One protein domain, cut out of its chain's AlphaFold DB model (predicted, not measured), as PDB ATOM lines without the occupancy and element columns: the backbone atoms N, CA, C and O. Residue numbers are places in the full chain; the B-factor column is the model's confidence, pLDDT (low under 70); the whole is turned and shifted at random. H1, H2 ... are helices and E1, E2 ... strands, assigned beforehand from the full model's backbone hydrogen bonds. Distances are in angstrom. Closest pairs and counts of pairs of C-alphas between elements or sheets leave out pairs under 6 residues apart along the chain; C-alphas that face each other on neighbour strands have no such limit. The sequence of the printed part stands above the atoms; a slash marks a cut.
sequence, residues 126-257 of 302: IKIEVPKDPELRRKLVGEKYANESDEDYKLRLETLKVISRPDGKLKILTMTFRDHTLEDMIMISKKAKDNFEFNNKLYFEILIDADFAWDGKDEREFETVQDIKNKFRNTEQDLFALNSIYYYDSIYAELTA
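Overview. This is residues 126 to 257 of the 302 residues of an uncharacterized protein of Leptospira andrefontaineae (UniProt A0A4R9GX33). Picture two small three-stranded sheets joined at a bend, with E3 running on into E4 and E5 into E6; H5 and H6 fill the angle between them, while H4 and H7 pack on the sheet of E1, E4 and E5. H1 and H2 form a corner at one end of the longest axis, and H3 folds back on H4 at the other. The printed part has 132 residues, with seven named helices and six named strands in the order E1 H1 H2 E2 E3 E4 H3 H4 E5 E6 H5 H6 H7. The sheets, ordered E1 E4 E5 and E2 E3 E6, are antiparallel, and the class is mixed, helices and strands. The whole is compact, with a radius of gyration of the C-alphas of 15.2 A and spans of 44 by 35 by 24 A.

Along the chain. Find C-alpha 126 at (-26.753, 14.576, 27.720), where E1, residues 126 to 129, begins. Next come H1, 134 to 141, and H2, 150 to 158, 12.4 A long. Then read E2, 161 to 165, 13.0 A; E3, 168 to 172, 13.2 A; and E4, 174 to 178, 13.7 A. H3, 182 to 189, precedes H4, 195 to 206, 16.3 A from C-alpha 195 at (-46.317, 18.232, 34.081). E5, 207 to 209, E6, 212 to 214, H5, 225 to 232, and H6, 236 to 240, follow. H7, 245 to 256, runs 16.5 A to C-alpha 256 at (-34.719, 7.944, 31.693).

Arrangement. Start at E1: N 126 and O 177 of E4 are 2.8 A apart, within hydrogen-bond range. Across E4 and E5, look at N 176 and O 209, 2.8 A. H4, H5 and H7 are on one face of this sheet, in two layers, helices over strands. H7 lies over E1 at a height of 9.0 A over the sheet, along the strands at 11 degrees on the local plane. E3 runs on into E4 at 56 degrees, and E5 into E6 at 77 degrees. In the hairpin E2 and E3, find N 163 and O 170, 2.8 A; between E3 and E6, N 171 and O 213, 2.8 A. H2 and H6 only graze this second sheet. H1 touches H2, about perpendicular at 84 degrees, closest at C-alphas 137 and 157, 5.8 A. H3 and H4, a helical hairpin, touch at C-alphas 188 and 198, their closest, 6.3 A apart. H4 touches H6, closest at C-alphas 200 and 237, 5.9 A. H5 and H7 are apart. In H1 to H7 every O i to N i+4 pair is within hydrogen-bond range.

Size, cuts and confidence. The C-alphas farthest apart are those of Ala 146 and Glu 183, 44.8 A. Residues 146 to 151, of which 150 and 151 belong to H2, stand free. The printed part has no cut and no long link. Its mean pLDDT is 91.9, and no printed residue is under 70.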
ATOM      1  N   ILE A 126     -25.861  14.887  28.828       92.50
ATOM      2  CA  ILE A 126     -26.753  14.576  27.720       92.50
ATOM      3  C   ILE A 126     -26.644  15.719  26.722       92.50
ATOM      4  O   ILE A 126     -27.108  16.824  26.999       92.50
ATOM      5  N   LYS A 127     -26.029  15.464  25.567       95.25
ATOM      6  CA  LYS A 127     -25.939  16.438  24.477       95.25
ATOM      7  C   LYS A 127     -26.999  16.145  23.424       95.25
ATOM      8  O   LYS A 127     -27.035  15.056  22.861       95.25
ATOM      9  N   ILE A 128     -27.827  17.141  23.135       95.69
ATOM     10  CA  ILE A 128     -28.785  17.122  22.034       95.69
ATOM     11  C   ILE A 128     -28.247  18.013  20.926       95.69
ATOM     12  O   ILE A 128     -27.862  19.158  21.162       95.69
ATOM     13  N   GLU A 129     -28.222  17.482  19.709       94.75
ATOM     14  CA  GLU A 129     -27.749  18.182  18.522       94.75
ATOM     15  C   GLU A 129     -28.629  17.867  17.313       94.75
ATOM     16  O   GLU A 129     -29.322  16.848  17.256       94.75
ATOM     17  N   VAL A 130     -28.606  18.762  16.329       93.00
ATOM     18  CA  VAL A 130     -29.267  18.527  15.046       93.00
ATOM     19  C   VAL A 130     -28.573  17.349  14.344       93.00
ATOM     20  O   VAL A 130     -27.350  17.392  14.172       93.00
ATOM     21  N   PRO A 131     -29.307  16.317  13.878       91.94
ATOM     22  CA  PRO A 131     -28.698  15.166  13.218       91.94
ATOM     23  C   PRO A 131     -27.840  15.590  12.034       91.94
ATOM     24  O   PRO A 131     -28.170  16.547  11.347       91.94
ATOM     25  N   LYS A 132     -26.747  14.892  11.729       91.31
ATOM     26  CA  LYS A 132     -25.890  15.258  10.581       91.31
ATOM     27  C   LYS A 132     -26.524  14.932   9.225       91.31
ATOM     28  O   LYS A 132     -26.201  15.583   8.238       91.31
ATOM     29  N   ASP A 133     -27.432  13.962   9.197       93.44
ATOM     30  CA  ASP A 133     -28.130  13.506   7.996       93.44
ATOM     31  C   ASP A 133     -29.234  14.499   7.552       93.44
ATOM     32  O   ASP A 133     -30.210  14.702   8.285       93.44
ATOM     33  N   PRO A 134     -29.132  15.099   6.347       91.69
ATOM     34  CA  PRO A 134     -30.142  16.009   5.805       91.69
ATOM     35  C   PRO A 134     -31.520  15.384   5.553       91.69
ATOM     36  O   PRO A 134     -32.528  16.093   5.595       91.69
ATOM     37  N   GLU A 135     -31.601  14.087   5.252       92.94
ATOM     38  CA  GLU A 135     -32.891  13.410   5.078       92.94
ATOM     39  C   GLU A 135     -33.599  13.251   6.417       92.94
ATOM     40  O   GLU A 135     -34.774  13.609   6.543       92.94
ATOM     41  N   LEU A 136     -32.861  12.824   7.445       91.94
ATOM     42  CA  LEU A 136     -33.385  12.733   8.800       91.94
ATOM     43  C   LEU A 136     -33.828  14.105   9.330       91.94
ATOM     44  O   LEU A 136     -34.928  14.204   9.868       91.94
ATOM     45  N   ARG A 137     -33.054  15.182   9.109       92.62
ATOM     46  CA  ARG A 137     -33.464  16.558   9.475       92.62
ATOM     47  C   ARG A 137     -34.832  16.918   8.905       92.62
ATOM     48  O   ARG A 137     -35.714  17.337   9.648       92.62
ATOM     49  N   ARG A 138     -35.018  16.717   7.595       93.25
ATOM     50  CA  ARG A 138     -36.283  17.013   6.902       93.25
ATOM     51  C   ARG A 138     -37.433  16.174   7.442       93.25
ATOM     52  O   ARG A 138     -38.522  16.694   7.646       93.25
ATOM     53  N   LYS A 139     -37.184  14.898   7.735       93.19
ATOM     54  CA  LYS A 139     -38.189  14.013   8.330       93.19
ATOM     55  C   LYS A 139     -38.620  14.471   9.728       93.19
ATOM     56  O   LYS A 139     -39.801  14.384  10.044       93.19
ATOM     57  N   LEU A 140     -37.685  14.934  10.559       91.88
ATOM     58  CA  LEU A 140     -37.962  15.344  11.940       91.88
ATOM     59  C   LEU A 140     -38.618  16.724  12.043       91.88
ATOM     60  O   LEU A 140     -39.492  16.926  12.883       91.88
ATOM     61  N   VAL A 141     -38.172  17.675  11.222       90.50
ATOM     62  CA  VAL A 141     -38.661  19.066  11.206       90.50
ATOM     63  C   VAL A 141     -39.947  19.204  10.381       90.50
ATOM     64  O   VAL A 141     -40.749  20.110  10.617       90.50
ATOM     65  N   GLY A 142     -40.176  18.282   9.446       90.69
ATOM     66  CA  GLY A 142     -41.318  18.292   8.542       90.69
ATOM     67  C   GLY A 142     -41.119  19.234   7.358       90.69
ATOM     68  O   GLY A 142     -40.044  19.792   7.149       90.69
ATOM     69  N   GLU A 143     -42.176  19.389   6.564       91.94
ATOM     70  CA  GLU A 143     -42.154  20.238   5.376       91.94
ATOM     71  C   GLU A 143     -42.137  21.737   5.722       91.94
ATOM     72  O   GLU A 143     -42.426  22.163   6.848       91.94
ATOM     73  N   LYS A 144     -41.785  22.545   4.719       93.38
ATOM     74  CA  LYS A 144     -41.831  24.004   4.796       93.38
ATOM     75  C   LYS A 144     -43.271  24.477   4.989       93.38
ATOM     76  O   LYS A 144     -44.169  24.021   4.279       93.38
ATOM     77  N   TYR A 145     -43.495  25.430   5.891       91.06
ATOM     78  CA  TYR A 145     -44.827  26.020   6.045       91.06
ATOM     79  C   TYR A 145     -45.177  26.944   4.869       91.06
ATOM     80  O   TYR A 145     -44.308  27.546   4.243       91.06
ATOM     81  N   ALA A 146     -46.471  27.104   4.577       90.69
ATOM     82  CA  ALA A 146     -46.935  27.875   3.418       90.69
ATOM     83  C   ALA A 146     -46.459  29.344   3.409       90.69
ATOM     84  O   ALA A 146     -46.282  29.931   2.345       90.69
ATOM     85  N   ASN A 147     -46.255  29.933   4.587       92.31
ATOM     86  CA  ASN A 147     -45.806  31.310   4.794       92.31
ATOM     87  C   ASN A 147     -44.338  31.418   5.253       92.31
ATOM     88  O   ASN A 147     -43.911  32.497   5.659       92.31
ATOM     89  N   GLU A 148     -43.581  30.323   5.224       92.75
ATOM     90  CA  GLU A 148     -42.172  30.288   5.618       92.75
ATOM     91  C   GLU A 148     -41.270  30.545   4.402       92.75
ATOM     92  O   GLU A 148     -41.467  29.984   3.316       92.75
ATOM     93  N   SER A 149     -40.273  31.418   4.576       93.19
ATOM     94  CA  SER A 149     -39.258  31.673   3.553       93.19
ATOM     95  C   SER A 149     -38.324  30.464   3.401       93.19
ATOM     96  O   SER A 149     -38.176  29.659   4.320       93.19
ATOM     97  N   ASP A 150     -37.660  30.321   2.250       94.81
ATOM     98  CA  ASP A 150     -36.679  29.238   2.065       94.81
ATOM     99  C   ASP A 150     -35.496  29.363   3.041       94.81
ATOM    100  O   ASP A 150     -34.948  28.357   3.492       94.81
ATOM    101  N   GLU A 151     -35.132  30.595   3.405       92.56
ATOM    102  CA  GLU A 151     -34.071  30.880   4.371       92.56
ATOM    103  C   GLU A 151     -34.466  30.474   5.794       92.56
ATOM    104  O   GLU A 151     -33.684  29.809   6.473       92.56
ATOM    105  N   ASP A 152     -35.680  30.816   6.237       91.50
ATOM    106  CA  ASP A 152     -36.161  30.436   7.569       91.50
ATOM    107  C   ASP A 152     -36.366  28.919   7.668       91.50
ATOM    108  O   ASP A 152     -35.998  28.320   8.680       91.50
ATOM    109  N   TYR A 153     -36.844  28.272   6.599       94.12
ATOM    110  CA  TYR A 153     -36.960  26.816   6.558       94.12
ATOM    111  C   TYR A 153     -35.599  26.128   6.648       94.12
ATOM    112  O   TYR A 153     -35.413  25.198   7.437       94.12
ATOM    113  N   LYS A 154     -34.614  26.613   5.885       94.19
ATOM    114  CA  LYS A 154     -33.238  26.123   5.978       94.19
ATOM    115  C   LYS A 154     -32.690  26.301   7.395       94.19
ATOM    116  O   LYS A 154     -32.104  25.371   7.943       94.19
ATOM    117  N   LEU A 155     -32.937  27.453   8.012       93.12
ATOM    118  CA  LEU A 155     -32.507  27.719   9.380       93.12
ATOM    119  C   LEU A 155     -33.172  26.764  10.384       93.12
ATOM    120  O   LEU A 155     -32.504  26.261  11.287       93.12
ATOM    121  N   ARG A 156     -34.461  26.459  10.209       92.56
ATOM    122  CA  ARG A 156     -35.203  25.502  11.044       92.56
ATOM    123  C   ARG A 156     -34.651  24.078  10.926       92.56
ATOM    124  O   ARG A 156     -34.599  23.365  11.925       92.56
ATOM    125  N   LEU A 157     -34.184  23.683   9.739       94.44
ATOM    126  CA  LEU A 157     -33.514  22.397   9.509       94.44
ATOM    127  C   LEU A 157     -32.127  22.303  10.162       94.44
ATOM    128  O   LEU A 157     -31.687  21.203  10.485       94.44
ATOM    129  N   GLU A 158     -31.428  23.427  10.320       94.44
ATOM    130  CA  GLU A 158     -30.036  23.485  10.791       94.44
ATOM    131  C   GLU A 158     -29.901  23.831  12.283       94.44
ATOM    132  O   GLU A 158     -28.790  23.844  12.810       94.44
ATOM    133  N   THR A 159     -31.010  24.083  12.983       95.44
ATOM    134  CA  THR A 159     -31.024  24.506  14.394       95.44
ATOM    135  C   THR A 159     -31.963  23.643  15.238       95.44
ATOM    136  O   THR A 159     -32.949  23.093  14.742       95.44
ATOM    137  N   LEU A 160     -31.691  23.555  16.544       95.75
ATOM    138  CA  LEU A 160     -32.657  23.028  17.514       95.75
ATOM    139  C   LEU A 160     -33.798  24.022  17.736       95.75
ATOM    140  O   LEU A 160     -34.956  23.627  17.894       95.75
ATOM    141  N   LYS A 161     -33.453  25.315  17.753       94.38
ATOM    142  CA  LYS A 161     -34.374  26.417  18.006       94.38
ATOM    143  C   LYS A 161     -33.875  27.712  17.374       94.38
ATOM    144  O   LYS A 161     -32.695  28.044  17.466       94.38
ATOM    145  N   VAL A 162     -34.810  28.487  16.831       93.62
ATOM    146  CA  VAL A 162     -34.610  29.899  16.486       93.62
ATOM    147  C   VAL A 162     -35.535  30.753  17.345       93.62
ATOM    148  O   VAL A 162     -36.726  30.458  17.464       93.62
ATOM    149  N   ILE A 163     -34.994  31.816  17.931       90.75
ATOM    150  CA  ILE A 163     -35.753  32.814  18.681       90.75
ATOM    151  C   ILE A 163     -35.541  34.162  18.005       90.75
ATOM    152  O   ILE A 163     -34.486  34.782  18.132       90.75
ATOM    153  N   SER A 164     -36.556  34.598  17.265       89.06
ATOM    154  CA  SER A 164     -36.560  35.894  16.592       89.06
ATOM    155  C   SER A 164     -36.958  36.997  17.562       89.06
ATOM    156  O   SER A 164     -37.973  36.895  18.253       89.06
ATOM    157  N   ARG A 165     -36.179  38.073  17.586       82.81
ATOM    158  CA  ARG A 165     -36.428  39.272  18.382       82.81
ATOM    159  C   ARG A 165     -36.312  40.523  17.503       82.81
ATOM    160  O   ARG A 165     -35.748  40.454  16.412       82.81
ATOM    161  N   PRO A 166     -36.854  41.677  17.935       85.12
ATOM    162  CA  PRO A 166     -36.773  42.915  17.153       85.12
ATOM    163  C   PRO A 166     -35.338  43.385  16.863       85.12
ATOM    164  O   PRO A 166     -35.107  44.143  15.925       85.12
ATOM    165  N   ASP A 167     -34.389  42.974  17.702       86.12
ATOM    166  CA  ASP A 167     -32.985  43.370  17.708       86.12
ATOM    167  C   ASP A 167     -32.033  42.314  17.132       86.12
ATOM    168  O   ASP A 167     -30.871  42.655  16.919       86.12
ATOM    169  N   GLY A 168     -32.503  41.094  16.844       88.25
ATOM    170  CA  GLY A 168     -31.694  39.988  16.319       88.25
ATOM    171  C   GLY A 168     -32.386  38.624  16.395       88.25
ATOM    172  O   GLY A 168     -33.521  38.504  16.854       88.25
ATOM    173  N   LYS A 169     -31.699  37.569  15.957       91.25
ATOM    174  CA  LYS A 169     -32.115  36.165  16.059       91.25
ATOM    175  C   LYS A 169     -31.084  35.373  16.867       91.25
ATOM    176  O   LYS A 169     -29.897  35.342  16.546       91.25
ATOM    177  N   LEU A 170     -31.558  34.667  17.895       93.06
ATOM    178  CA  LEU A 170     -30.767  33.679  18.629       93.06
ATOM    179  C   LEU A 170     -31.009  32.301  18.013       93.06
ATOM    180  O   LEU A 170     -32.152  31.854  17.905       93.06
ATOM    181  N   LYS A 171     -29.934  31.634  17.600       95.06
ATOM    182  CA  LYS A 171     -29.944  30.317  16.957       95.06
ATOM    183  C   LYS A 171     -29.279  29.328  17.899       95.06
ATOM    184  O   LYS A 171     -28.080  29.437  18.120       95.06
ATOM    185  N   ILE A 172     -30.031  28.375  18.437       96.00
ATOM    186  CA  ILE A 172     -29.479  27.313  19.284       96.00
ATOM    187  C   ILE A 172     -29.178  26.096  18.413       96.00
ATOM    188  O   ILE A 172     -30.066  25.578  17.727       96.00
ATOM    189  N   LEU A 173     -27.928  25.649  18.436       94.56
ATOM    190  CA  LEU A 173     -27.410  24.552  17.616       94.56
ATOM    191  C   LEU A 173     -27.312  23.254  18.413       94.56
ATOM    192  O   LEU A 173     -27.615  22.182  17.887       94.56
ATOM    193  N   THR A 174     -26.911  23.359  19.679       96.38
ATOM    194  CA  THR A 174     -26.824  22.229  20.603       96.38
ATOM    195  C   THR A 174     -27.278  22.655  21.995       96.38
ATOM    196  O   THR A 174     -27.267  23.839  22.335       96.38
ATOM    197  N   MET A 175     -27.696  21.685  22.801       97.62
ATOM    198  CA  MET A 175     -27.946  21.874  24.227       97.62
ATOM    199  C   MET A 175     -27.344  20.701  24.989       97.62
ATOM    200  O   MET A 175     -27.533  19.549  24.591       97.62
ATOM    201  N   THR A 176     -26.654  20.991  26.086       97.06
ATOM    202  CA  THR A 176     -26.058  19.985  26.964       97.06
ATOM    203  C   THR A 176     -26.663  20.090  28.354       97.06
ATOM    204  O   THR A 176     -26.683  21.154  28.980       97.06
ATOM    205  N   PHE A 177     -27.138  18.958  28.853       95.94
ATOM    206  CA  PHE A 177     -27.807  18.827  30.136       95.94
ATOM    207  C   PHE A 177     -26.992  17.927  31.059       95.94
ATOM    208  O   PHE A 177     -26.386  16.959  30.603       95.94
ATOM    209  N   ARG A 178     -27.007  18.207  32.360       93.25
ATOM    210  CA  ARG A 178     -26.612  17.221  33.379       93.25
ATOM    211  C   ARG A 178     -27.807  16.351  33.760       93.25
ATOM    212  O   ARG A 178     -28.955  16.746  33.544       93.25
ATOM    213  N   ASP A 179     -27.557  15.224  34.414       90.69
ATOM    214  CA  ASP A 179     -28.629  14.509  35.104       90.69
ATOM    215  C   ASP A 179     -29.278  15.403  36.186       90.69
ATOM    216  O   ASP A 179     -28.632  16.229  36.847       90.69
ATOM    217  N   HIS A 180     -30.591  15.247  36.365       92.50
ATOM    218  CA  HIS A 180     -31.328  15.925  37.426       92.50
ATOM    219  C   HIS A 180     -31.138  15.197  38.754       92.50
ATOM    220  O   HIS A 180     -31.134  13.967  38.829       92.50
ATOM    221  N   THR A 181     -31.015  15.974  39.818       93.12
ATOM    222  CA  THR A 181     -30.832  15.508  41.190       93.12
ATOM    223  C   THR A 181     -32.160  15.476  41.939       93.12
ATOM    224  O   THR A 181     -33.151  16.083  41.525       93.12
ATOM    225  N   LEU A 182     -32.193  14.802  43.087       94.06
ATOM    226  CA  LEU A 182     -33.339  14.859  43.994       94.06
ATOM    227  C   LEU A 182     -33.658  16.305  44.431       94.06
ATOM    228  O   LEU A 182     -34.828  16.666  44.563       94.06
ATOM    229  N   GLU A 183     -32.642  17.146  44.620       95.94
ATOM    230  CA  GLU A 183     -32.797  18.565  44.945       95.94
ATOM    231  C   GLU A 183     -33.511  19.337  43.831       95.94
ATOM    232  O   GLU A 183     -34.443  20.091  44.130       95.94
ATOM    233  N   ASP A 184     -33.153  19.098  42.564       96.19
ATOM    234  CA  ASP A 184     -33.843  19.706  41.419       96.19
ATOM    235  C   ASP A 184     -35.328  19.326  41.434       96.19
ATOM    236  O   ASP A 184     -36.198  20.196  41.367       96.19
ATOM    237  N   MET A 185     -35.633  18.038  41.629       95.81
ATOM    238  CA  MET A 185     -37.016  17.549  41.675       95.81
ATOM    239  C   MET A 185     -37.821  18.215  42.800       95.81
ATOM    240  O   MET A 185     -38.943  18.668  42.571       95.81
ATOM    241  N   ILE A 186     -37.242  18.341  44.001       95.50
ATOM    242  CA  ILE A 186     -37.867  19.025  45.149       95.50
ATOM    243  C   ILE A 186     -38.091  20.514  44.863       95.50
ATOM    244  O   ILE A 186     -39.101  21.087  45.282       95.50
ATOM    245  N   MET A 187     -37.131  21.172  44.218       96.19
ATOM    246  CA  MET A 187     -37.205  22.598  43.919       96.19
ATOM    247  C   MET A 187     -38.256  22.891  42.847       96.19
ATOM    248  O   MET A 187     -39.056  23.816  43.019       96.19
ATOM    249  N   ILE A 188     -38.270  22.120  41.760       95.88
ATOM    250  CA  ILE A 188     -39.173  22.336  40.628       95.88
ATOM    251  C   ILE A 188     -40.609  21.942  40.982       95.88
ATOM    252  O   ILE A 188     -41.534  22.687  40.650       95.88
ATOM    253  N   SER A 189     -40.820  20.870  41.756       93.88
ATOM    254  CA  SER A 189     -42.171  20.442  42.157       93.88
ATOM    255  C   SER A 189     -42.925  21.475  42.997       93.88
ATOM    256  O   SER A 189     -44.144  21.412  43.098       93.88
ATOM    257  N   LYS A 190     -42.217  22.410  43.642       92.81
ATOM    258  CA  LYS A 190     -42.822  23.509  44.414       92.81
ATOM    259  C   LYS A 190     -43.277  24.678  43.540       92.81
ATOM    260  O   LYS A 190     -44.036  25.516  44.016       92.81
ATOM    261  N   LYS A 191     -42.754  24.779  42.315       91.50
ATOM    262  CA  LYS A 191     -42.949  25.922  41.411       91.50
ATOM    263  C   LYS A 191     -43.885  25.590  40.248       91.50
ATOM    264  O   LYS A 191     -44.620  26.468  39.816       91.50
ATOM    265  N   ALA A 192     -43.828  24.359  39.744       92.00
ATOM    266  CA  ALA A 192     -44.606  23.923  38.591       92.00
ATOM    267  C   ALA A 192     -46.083  23.678  38.940       92.00
ATOM    268  O   ALA A 192     -46.392  23.130  39.999       92.00
ATOM    269  N   LYS A 193     -46.988  24.056  38.033       90.06
ATOM    270  CA  LYS A 193     -48.439  23.856  38.177       90.06
ATOM    271  C   LYS A 193     -48.932  22.579  37.504       90.06
ATOM    272  O   LYS A 193     -49.953  22.032  37.913       90.06
ATOM    273  N   ASP A 194     -48.215  22.115  36.487       90.12
ATOM    274  CA  ASP A 194     -48.531  20.915  35.717       90.12
ATOM    275  C   ASP A 194     -47.256  20.211  35.219       90.12
ATOM    276  O   ASP A 194     -46.136  20.683  35.428       90.12
ATOM    277  N   ASN A 195     -47.428  19.054  34.571       86.88
ATOM    278  CA  ASN A 195     -46.317  18.232  34.081       86.88
ATOM    279  C   ASN A 195     -45.513  18.907  32.958       86.88
ATOM    280  O   ASN A 195     -44.313  18.664  32.836       86.88
ATOM    281  N   PHE A 196     -46.153  19.735  32.130       88.19
ATOM    282  CA  PHE A 196     -45.474  20.421  31.033       88.19
ATOM    283  C   PHE A 196     -44.571  21.534  31.577       88.19
ATOM    284  O   PHE A 196     -43.391  21.608  31.231       88.19
ATOM    285  N   GLU A 197     -45.093  22.345  32.500       92.06
ATOM    286  CA  GLU A 197     -44.320  23.351  33.223       92.06
ATOM    287  C   GLU A 197     -43.201  22.704  34.049       92.06
ATOM    288  O   GLU A 197     -42.081  23.217  34.067       92.06
ATOM    289  N   PHE A 198     -43.468  21.559  34.686       92.62
ATOM    290  CA  PHE A 198     -42.459  20.803  35.427       92.62
ATOM    291  C   PHE A 198     -41.274  20.425  34.536       92.62
ATOM    292  O   PHE A 198     -40.136  20.734  34.883       92.62
ATOM    293  N   ASN A 199     -41.528  19.820  33.372       92.38
ATOM    294  CA  ASN A 199     -40.470  19.387  32.459       92.38
ATOM    295  C   ASN A 199     -39.659  20.566  31.914       92.38
ATOM    296  O   ASN A 199     -38.435  20.526  31.964       92.38
ATOM    297  N   ASN A 200     -40.310  21.643  31.462       93.00
ATOM    298  CA  ASN A 200     -39.589  22.815  30.952       93.00
ATOM    299  C   ASN A 200     -38.716  23.460  32.035       93.00
ATOM    300  O   ASN A 200     -37.564  23.799  31.773       93.00
ATOM    301  N   LYS A 201     -39.228  23.595  33.266       95.25
ATOM    302  CA  LYS A 201     -38.444  24.137  34.385       95.25
ATOM    303  C   LYS A 201     -37.310  23.206  34.806       95.25
ATOM    304  O   LYS A 201     -36.237  23.689  35.157       95.25
ATOM    305  N   LEU A 202     -37.521  21.892  34.748       95.25
ATOM    306  CA  LEU A 202     -36.477  20.913  35.025       95.25
ATOM    307  C   LEU A 202     -35.362  20.987  33.980       95.25
ATOM    308  O   LEU A 202     -34.202  21.127  34.352       95.25
ATOM    309  N   TYR A 203     -35.706  20.961  32.691       95.56
ATOM    310  CA  TYR A 203     -34.739  21.067  31.593       95.56
ATOM    311  C   TYR A 203     -33.976  22.386  31.649       95.56
ATOM    312  O   TYR A 203     -32.770  22.413  31.420       95.56
ATOM    313  N   PHE A 204     -34.654  23.471  32.024       96.06
ATOM    314  CA  PHE A 204     -34.024  24.762  32.247       96.06
ATOM    315  C   PHE A 204     -32.977  24.722  33.362       96.06
ATOM    316  O   PHE A 204     -31.871  25.239  33.204       96.06
ATOM    317  N   GLU A 205     -33.321  24.112  34.497       95.69
ATOM    318  CA  GLU A 205     -32.437  24.018  35.656       95.69
ATOM    319  C   GLU A 205     -31.170  23.223  35.317       95.69
ATOM    320  O   GLU A 205     -30.062  23.682  35.602       95.69
ATOM    321  N   ILE A 206     -31.331  22.086  34.636       95.69
ATOM    322  CA  ILE A 206     -30.242  21.151  34.320       95.69
ATOM    323  C   ILE A 206     -29.486  21.469  33.024       95.69
ATOM    324  O   ILE A 206     -28.516  20.781  32.715       95.69
ATOM    325  N   LEU A 207     -29.897  22.492  32.269       96.75
ATOM    326  CA  LEU A 207     -29.132  23.013  31.136       96.75
ATOM    327  C   LEU A 207     -27.830  23.637  31.659       96.75
ATOM    328  O   LEU A 207     -27.875  24.615  32.421       96.75
ATOM    329  N   ILE A 208     -26.697  23.060  31.253       96.25
ATOM    330  CA  ILE A 208     -25.350  23.445  31.706       96.25
ATOM    331  C   ILE A 208     -24.480  24.035  30.601       96.25
ATOM    332  O   ILE A 208     -23.508  24.707  30.923       96.25
ATOM    333  N   ASP A 209     -24.816  23.795  29.331       96.50
ATOM    334  CA  ASP A 209     -24.101  24.355  28.183       96.50
ATOM    335  C   ASP A 209     -24.995  24.374  26.931       96.50
ATOM    336  O   ASP A 209     -25.981  23.633  26.849       96.50
ATOM    337  N   ALA A 210     -24.677  25.232  25.967       96.06
ATOM    338  CA  ALA A 210     -25.356  25.308  24.679       96.06
ATOM    339  C   ALA A 210     -24.449  25.961  23.631       96.06
ATOM    340  O   ALA A 210     -23.932  27.053  23.862       96.06
ATOM    341  N   ASP A 211     -24.344  25.355  22.446       95.06
ATOM    342  CA  ASP A 211     -23.769  26.032  21.283       95.06
ATOM    343  C   ASP A 211     -24.851  26.908  20.639       95.06
ATOM    344  O   ASP A 211     -25.923  26.414  20.258       95.06
ATOM    345  N   PHE A 212     -24.583  28.202  20.474       94.12
ATOM    346  CA  PHE A 212     -25.524  29.132  19.856       94.12
ATOM    347  C   PHE A 212     -24.837  30.237  19.052       94.12
ATOM    348  O   PHE A 212     -23.653  30.517  19.214       94.12
ATOM    349  N   ALA A 213     -25.608  30.877  18.175       92.94
ATOM    350  CA  ALA A 213     -25.202  32.058  17.428       92.94
ATOM    351  C   ALA A 213     -26.233  33.175  17.615       92.94
ATOM    352  O   ALA A 213     -27.437  32.948  17.480       92.94
ATOM    353  N   TRP A 214     -25.751  34.383  17.893       92.81
ATOM    354  CA  TRP A 214     -26.553  35.596  18.002       92.81
ATOM    355  C   TRP A 214     -26.162  36.558  16.882       92.81
ATOM    356  O   TRP A 214     -24.981  36.834  16.695       92.81
ATOM    357  N   ASP A 215     -27.141  37.034  16.111       89.81
ATOM    358  CA  ASP A 215     -26.929  38.000  15.019       89.81
ATOM    359  C   ASP A 215     -27.595  39.360  15.289       89.81
ATOM    360  O   ASP A 215     -27.939  40.100  14.364       89.81
ATOM    361  N   GLY A 216     -27.800  39.685  16.567       87.06
ATOM    362  CA  GLY A 216     -28.404  40.947  16.954       87.06
ATOM    363  C   GLY A 216     -27.437  42.113  17.078       87.06
ATOM    364  O   GLY A 216     -26.223  41.979  16.964       87.06
ATOM    365  N   LYS A 217     -28.013  43.293  17.319       86.94
ATOM    366  CA  LYS A 217     -27.276  44.569  17.350       86.94
ATOM    367  C   LYS A 217     -26.220  44.654  18.452       86.94
ATOM    368  O   LYS A 217     -25.225  45.346  18.262       86.94
ATOM    369  N   ASP A 218     -26.468  44.023  19.597       86.12
ATOM    370  CA  ASP A 218     -25.504  43.919  20.692       86.12
ATOM    371  C   ASP A 218     -24.882  42.523  20.678       86.12
ATOM    372  O   ASP A 218     -25.493  41.560  21.141       86.12
ATOM    373  N   GLU A 219     -23.674  42.415  20.126       77.62
ATOM    374  CA  GLU A 219     -22.950  41.147  19.989       77.62
ATOM    375  C   GLU A 219     -22.656  40.471  21.341       77.62
ATOM    376  O   GLU A 219     -22.411  39.269  21.367       77.62
ATOM    377  N   ARG A 220     -22.723  41.209  22.461       80.75
ATOM    378  CA  ARG A 220     -22.452  40.692  23.813       80.75
ATOM    379  C   ARG A 220     -23.701  40.293  24.591       80.75
ATOM    380  O   ARG A 220     -23.599  39.933  25.760       80.75
ATOM    381  N   GLU A 221     -24.890  40.366  23.985       82.81
ATOM    382  CA  GLU A 221     -26.127  40.007  24.694       82.81
ATOM    383  C   GLU A 221     -26.144  38.525  25.111       82.81
ATOM    384  O   GLU A 221     -26.703  38.185  26.155       82.81
ATOM    385  N   PHE A 222     -25.517  37.653  24.318       87.06
ATOM    386  CA  PHE A 222     -25.385  36.233  24.618       87.06
ATOM    387  C   PHE A 222     -23.941  35.784  24.393       87.06
ATOM    388  O   PHE A 222     -23.505  35.658  23.251       87.06
ATOM    389  N   GLU A 223     -23.218  35.502  25.477       86.88
ATOM    390  CA  GLU A 223     -21.861  34.935  25.426       86.88
ATOM    391  C   GLU A 223     -21.808  33.552  26.083       86.88
ATOM    392  O   GLU A 223     -21.003  32.701  25.711       86.88
ATOM    393  N   THR A 224     -22.700  33.305  27.042       91.56
ATOM    394  CA  THR A 224     -22.756  32.067  27.815       91.56
ATOM    395  C   THR A 224     -24.171  31.500  27.885       91.56
ATOM    396  O   THR A 224     -25.174  32.208  27.762       91.56
ATOM    397  N   VAL A 225     -24.279  30.207  28.199       93.12
ATOM    398  CA  VAL A 225     -25.569  29.589  28.546       93.12
ATOM    399  C   VAL A 225     -26.239  30.283  29.740       93.12
ATOM    400  O   VAL A 225     -27.466  30.302  29.846       93.12
ATOM    401  N   GLN A 226     -25.458  30.901  30.634       94.31
ATOM    402  CA  GLN A 226     -25.997  31.639  31.767       94.31
ATOM    403  C   GLN A 226     -26.726  32.909  31.315       94.31
ATOM    404  O   GLN A 226     -27.738  33.257  31.922       94.31
ATOM    405  N   ASP A 227     -26.288  33.554  30.233       92.69
ATOM    406  CA  ASP A 227     -26.983  34.706  29.647       92.69
ATOM    407  C   ASP A 227     -28.328  34.286  29.056       92.69
ATOM    408  O   ASP A 227     -29.353  34.919  29.325       92.69
ATOM    409  N   ILE A 228     -28.361  33.140  28.362       91.62
ATOM    410  CA  ILE A 228     -29.608  32.512  27.902       91.62
ATOM    411  C   ILE A 228     -30.526  32.248  29.100       91.62
ATOM    412  O   ILE A 228     -31.672  32.698  29.117       91.62
ATOM    413  N   LYS A 229     -30.037  31.587  30.155       93.88
ATOM    414  CA  LYS A 229     -30.846  31.326  31.356       93.88
ATOM    415  C   LYS A 229     -31.320  32.631  32.006       93.88
ATOM    416  O   LYS A 229     -32.477  32.761  32.387       93.88
ATOM    417  N   ASN A 230     -30.488  33.657  32.104       93.00
ATOM    418  CA  ASN A 230     -30.917  34.933  32.671       93.00
ATOM    419  C   ASN A 230     -32.036  35.575  31.840       93.00
ATOM    420  O   ASN A 230     -33.002  36.086  32.411       93.00
ATOM    421  N   LYS A 231     -31.950  35.483  30.509       90.06
ATOM    422  CA  LYS A 231     -32.955  36.028  29.596       90.06
ATOM    423  C   LYS A 231     -34.290  35.290  29.660       90.06
ATOM    424  O   LYS A 231     -35.334  35.935  29.695       90.06
ATOM    425  N   PHE A 232     -34.256  33.960  29.684       89.50
ATOM    426  CA  PHE A 232     -35.445  33.105  29.574       89.50
ATOM    427  C   PHE A 232     -35.980  32.607  30.921       89.50
ATOM    428  O   PHE A 232     -36.896  31.794  30.948       89.50
ATOM    429  N   ARG A 233     -35.472  33.116  32.051       89.56
ATOM    430  CA  ARG A 233     -35.858  32.688  33.413       89.56
ATOM    431  C   ARG A 233     -37.368  32.693  33.691       89.56
ATOM    432  O   ARG A 233     -37.807  31.961  34.566       89.56
ATOM    433  N   ASN A 234     -38.138  33.540  33.008       87.06
ATOM    434  CA  ASN A 234     -39.592  33.653  33.190       87.06
ATOM    435  C   ASN A 234     -40.394  33.169  31.968       87.06
ATOM    436  O   ASN A 234     -41.614  33.326  31.930       87.06
ATOM    437  N   THR A 235     -39.705  32.663  30.949       87.88
ATOM    438  CA  THR A 235     -40.263  32.230  29.667       87.88
ATOM    439  C   THR A 235     -39.570  30.951  29.208       87.88
ATOM    440  O   THR A 235     -39.230  30.784  28.036       87.88
ATOM    441  N   GLU A 236     -39.344  30.022  30.138       89.00
ATOM    442  CA  GLU A 236     -38.604  28.787  29.875       89.00
ATOM    443  C   GLU A 236     -39.275  27.966  28.763       89.00
ATOM    444  O   GLU A 236     -38.587  27.371  27.933       89.00
ATOM    445  N   GLN A 237     -40.613  27.996  28.680       86.75
ATOM    446  CA  GLN A 237     -41.353  27.343  27.596       86.75
ATOM    447  C   GLN A 237     -40.965  27.848  26.196       86.75
ATOM    448  O   GLN A 237     -41.010  27.075  25.243       86.75
ATOM    449  N   ASP A 238     -40.549  29.109  26.059       88.50
ATOM    450  CA  ASP A 238     -40.182  29.682  24.761       88.50
ATOM    451  C   ASP A 238     -38.809  29.174  24.311       88.50
ATOM    452  O   ASP A 238     -38.613  28.900  23.123       88.50
ATOM    453  N   LEU A 239     -37.877  29.009  25.261       92.25
ATOM    454  CA  LEU A 239     -36.557  28.428  25.013       92.25
ATOM    455  C   LEU A 239     -36.684  26.973  24.565       92.25
ATOM    456  O   LEU A 239     -36.026  26.558  23.611       92.25
ATOM    457  N   PHE A 240     -37.559  26.220  25.231       91.88
ATOM    458  CA  PHE A 240     -37.758  24.816  24.922       91.88
ATOM    459  C   PHE A 240     -38.756  24.567  23.801       91.88
ATOM    460  O   PHE A 240     -38.869  23.430  23.409       91.88
ATOM    461  N   ALA A 241     -39.411  25.551  23.185       91.00
ATOM    462  CA  ALA A 241     -40.276  25.312  22.022       91.00
ATOM    463  C   ALA A 241     -39.481  24.894  20.755       91.00
ATOM    464  O   ALA A 241     -39.432  25.645  19.779       91.00
ATOM    465  N   LEU A 242     -38.821  23.732  20.796       93.56
ATOM    466  CA  LEU A 242     -37.871  23.204  19.822       93.56
ATOM    467  C   LEU A 242     -38.544  22.936  18.474       93.56
ATOM    468  O   LEU A 242     -39.745  22.685  18.386       93.56
ATOM    469  N   ASN A 243     -37.739  22.936  17.414       93.12
ATOM    470  CA  ASN A 243     -38.213  22.779  16.036       93.12
ATOM    471  C   ASN A 243     -38.832  21.397  15.743       93.12
ATOM    472  O   ASN A 243     -39.477  21.225  14.711       93.12
ATOM    473  N   SER A 244     -38.624  20.409  16.621       92.56
ATOM    474  CA  SER A 244     -39.209  19.072  16.527       92.56
ATOM    475  C   SER A 244     -39.439  18.480  17.918       92.56
ATOM    476  O   SER A 244     -38.579  18.599  18.794       92.56
ATOM    477  N   ILE A 245     -40.568  17.783  18.095       90.25
ATOM    478  CA  ILE A 245     -40.878  17.028  19.322       90.25
ATOM    479  C   ILE A 245     -39.830  15.946  19.609       90.25
ATOM    480  O   ILE A 245     -39.537  15.661  20.763       90.25
ATOM    481  N   TYR A 246     -39.175  15.428  18.566       91.12
ATOM    482  CA  TYR A 246     -38.117  14.432  18.696       91.12
ATOM    483  C   TYR A 246     -36.994  14.874  19.639       91.12
ATOM    484  O   TYR A 246     -36.455  14.059  20.382       91.12
ATOM    485  N   TYR A 247     -36.634  16.160  19.635       92.75
ATOM    486  CA  TYR A 247     -35.574  16.661  20.506       92.75
ATOM    487  C   TYR A 247     -35.991  16.627  21.980       92.75
ATOM    488  O   TYR A 247     -35.194  16.243  22.830       92.75
ATOM    489  N   TYR A 248     -37.251  16.952  22.275       90.94
ATOM    490  CA  TYR A 248     -37.824  16.803  23.612       90.94
ATOM    491  C   TYR A 248     -37.868  15.343  24.062       90.94
ATOM    492  O   TYR A 248     -37.465  15.033  25.183       90.94
ATOM    493  N   ASP A 249     -38.319  14.454  23.176       90.62
ATOM    494  CA  ASP A 249     -38.370  13.019  23.443       90.62
ATOM    495  C   ASP A 249     -36.964  12.446  23.665       90.62
ATOM    496  O   ASP A 249     -36.780  11.581  24.515       90.62
ATOM    497  N   SER A 250     -35.957  12.972  22.959       91.50
ATOM    498  CA  SER A 250     -34.552  12.584  23.125       91.50
ATOM    499  C   SER A 250     -34.006  13.000  24.491       91.50
ATOM    500  O   SER A 250     -33.378  12.186  25.161       91.50
ATOM    501  N   ILE A 251     -34.298  14.227  24.947       92.19
ATOM    502  CA  ILE A 251     -33.948  14.667  26.310       92.19
ATOM    503  C   ILE A 251     -34.580  13.720  27.332       92.19
ATOM    504  O   ILE A 251     -33.894  13.218  28.220       92.19
ATOM    505  N   TYR A 252     -35.880  13.452  27.192       89.94
ATOM    506  CA  TYR A 252     -36.602  12.576  28.109       89.94
ATOM    507  C   TYR A 252     -36.013  11.161  28.128       89.94
ATOM    508  O   TYR A 252     -35.718  10.648  29.206       89.94
ATOM    509  N   ALA A 253     -35.801  10.557  26.955       88.94
ATOM    510  CA  ALA A 253     -35.257   9.209  26.810       88.94
ATOM    511  C   ALA A 253     -33.858   9.080  27.426       88.94
ATOM    512  O   ALA A 253     -33.558   8.099  28.101       88.94
ATOM    513  N   GLU A 254     -33.006  10.087  27.249       90.31
ATOM    514  CA  GLU A 254     -31.679  10.098  27.855       90.31
ATOM    515  C   GLU A 254     -31.760  10.267  29.382       90.31
ATOM    516  O   GLU A 254     -31.117   9.521  30.126       90.31
ATOM    517  N   LEU A 255     -32.615  11.159  29.891       88.56
ATOM    518  CA  LEU A 255     -32.835  11.326  31.337       88.56
ATOM    519  C   LEU A 255     -33.506  10.107  32.000       88.56
ATOM    520  O   LEU A 255     -33.521  10.006  33.231       88.56
ATOM    521  N   THR A 256     -34.096   9.196  31.220       85.38
ATOM    522  CA  THR A 256     -34.719   7.944  31.693       85.38
ATOM    523  C   THR A 256     -33.890   6.699  31.364       85.38
ATOM    524  O   THR A 256     -34.248   5.596  31.777       85.38
ATOM    525  N   ALA A 257     -32.743   6.851  30.690       84.31
ATOM    526  CA  ALA A 257     -31.895   5.737  30.263       84.31
ATOM    527  C   ALA A 257     -31.241   4.960  31.423       84.31
ATOM    528  O   ALA A 257     -30.669   3.889  31.194       84.31
TER     529      ALA A 257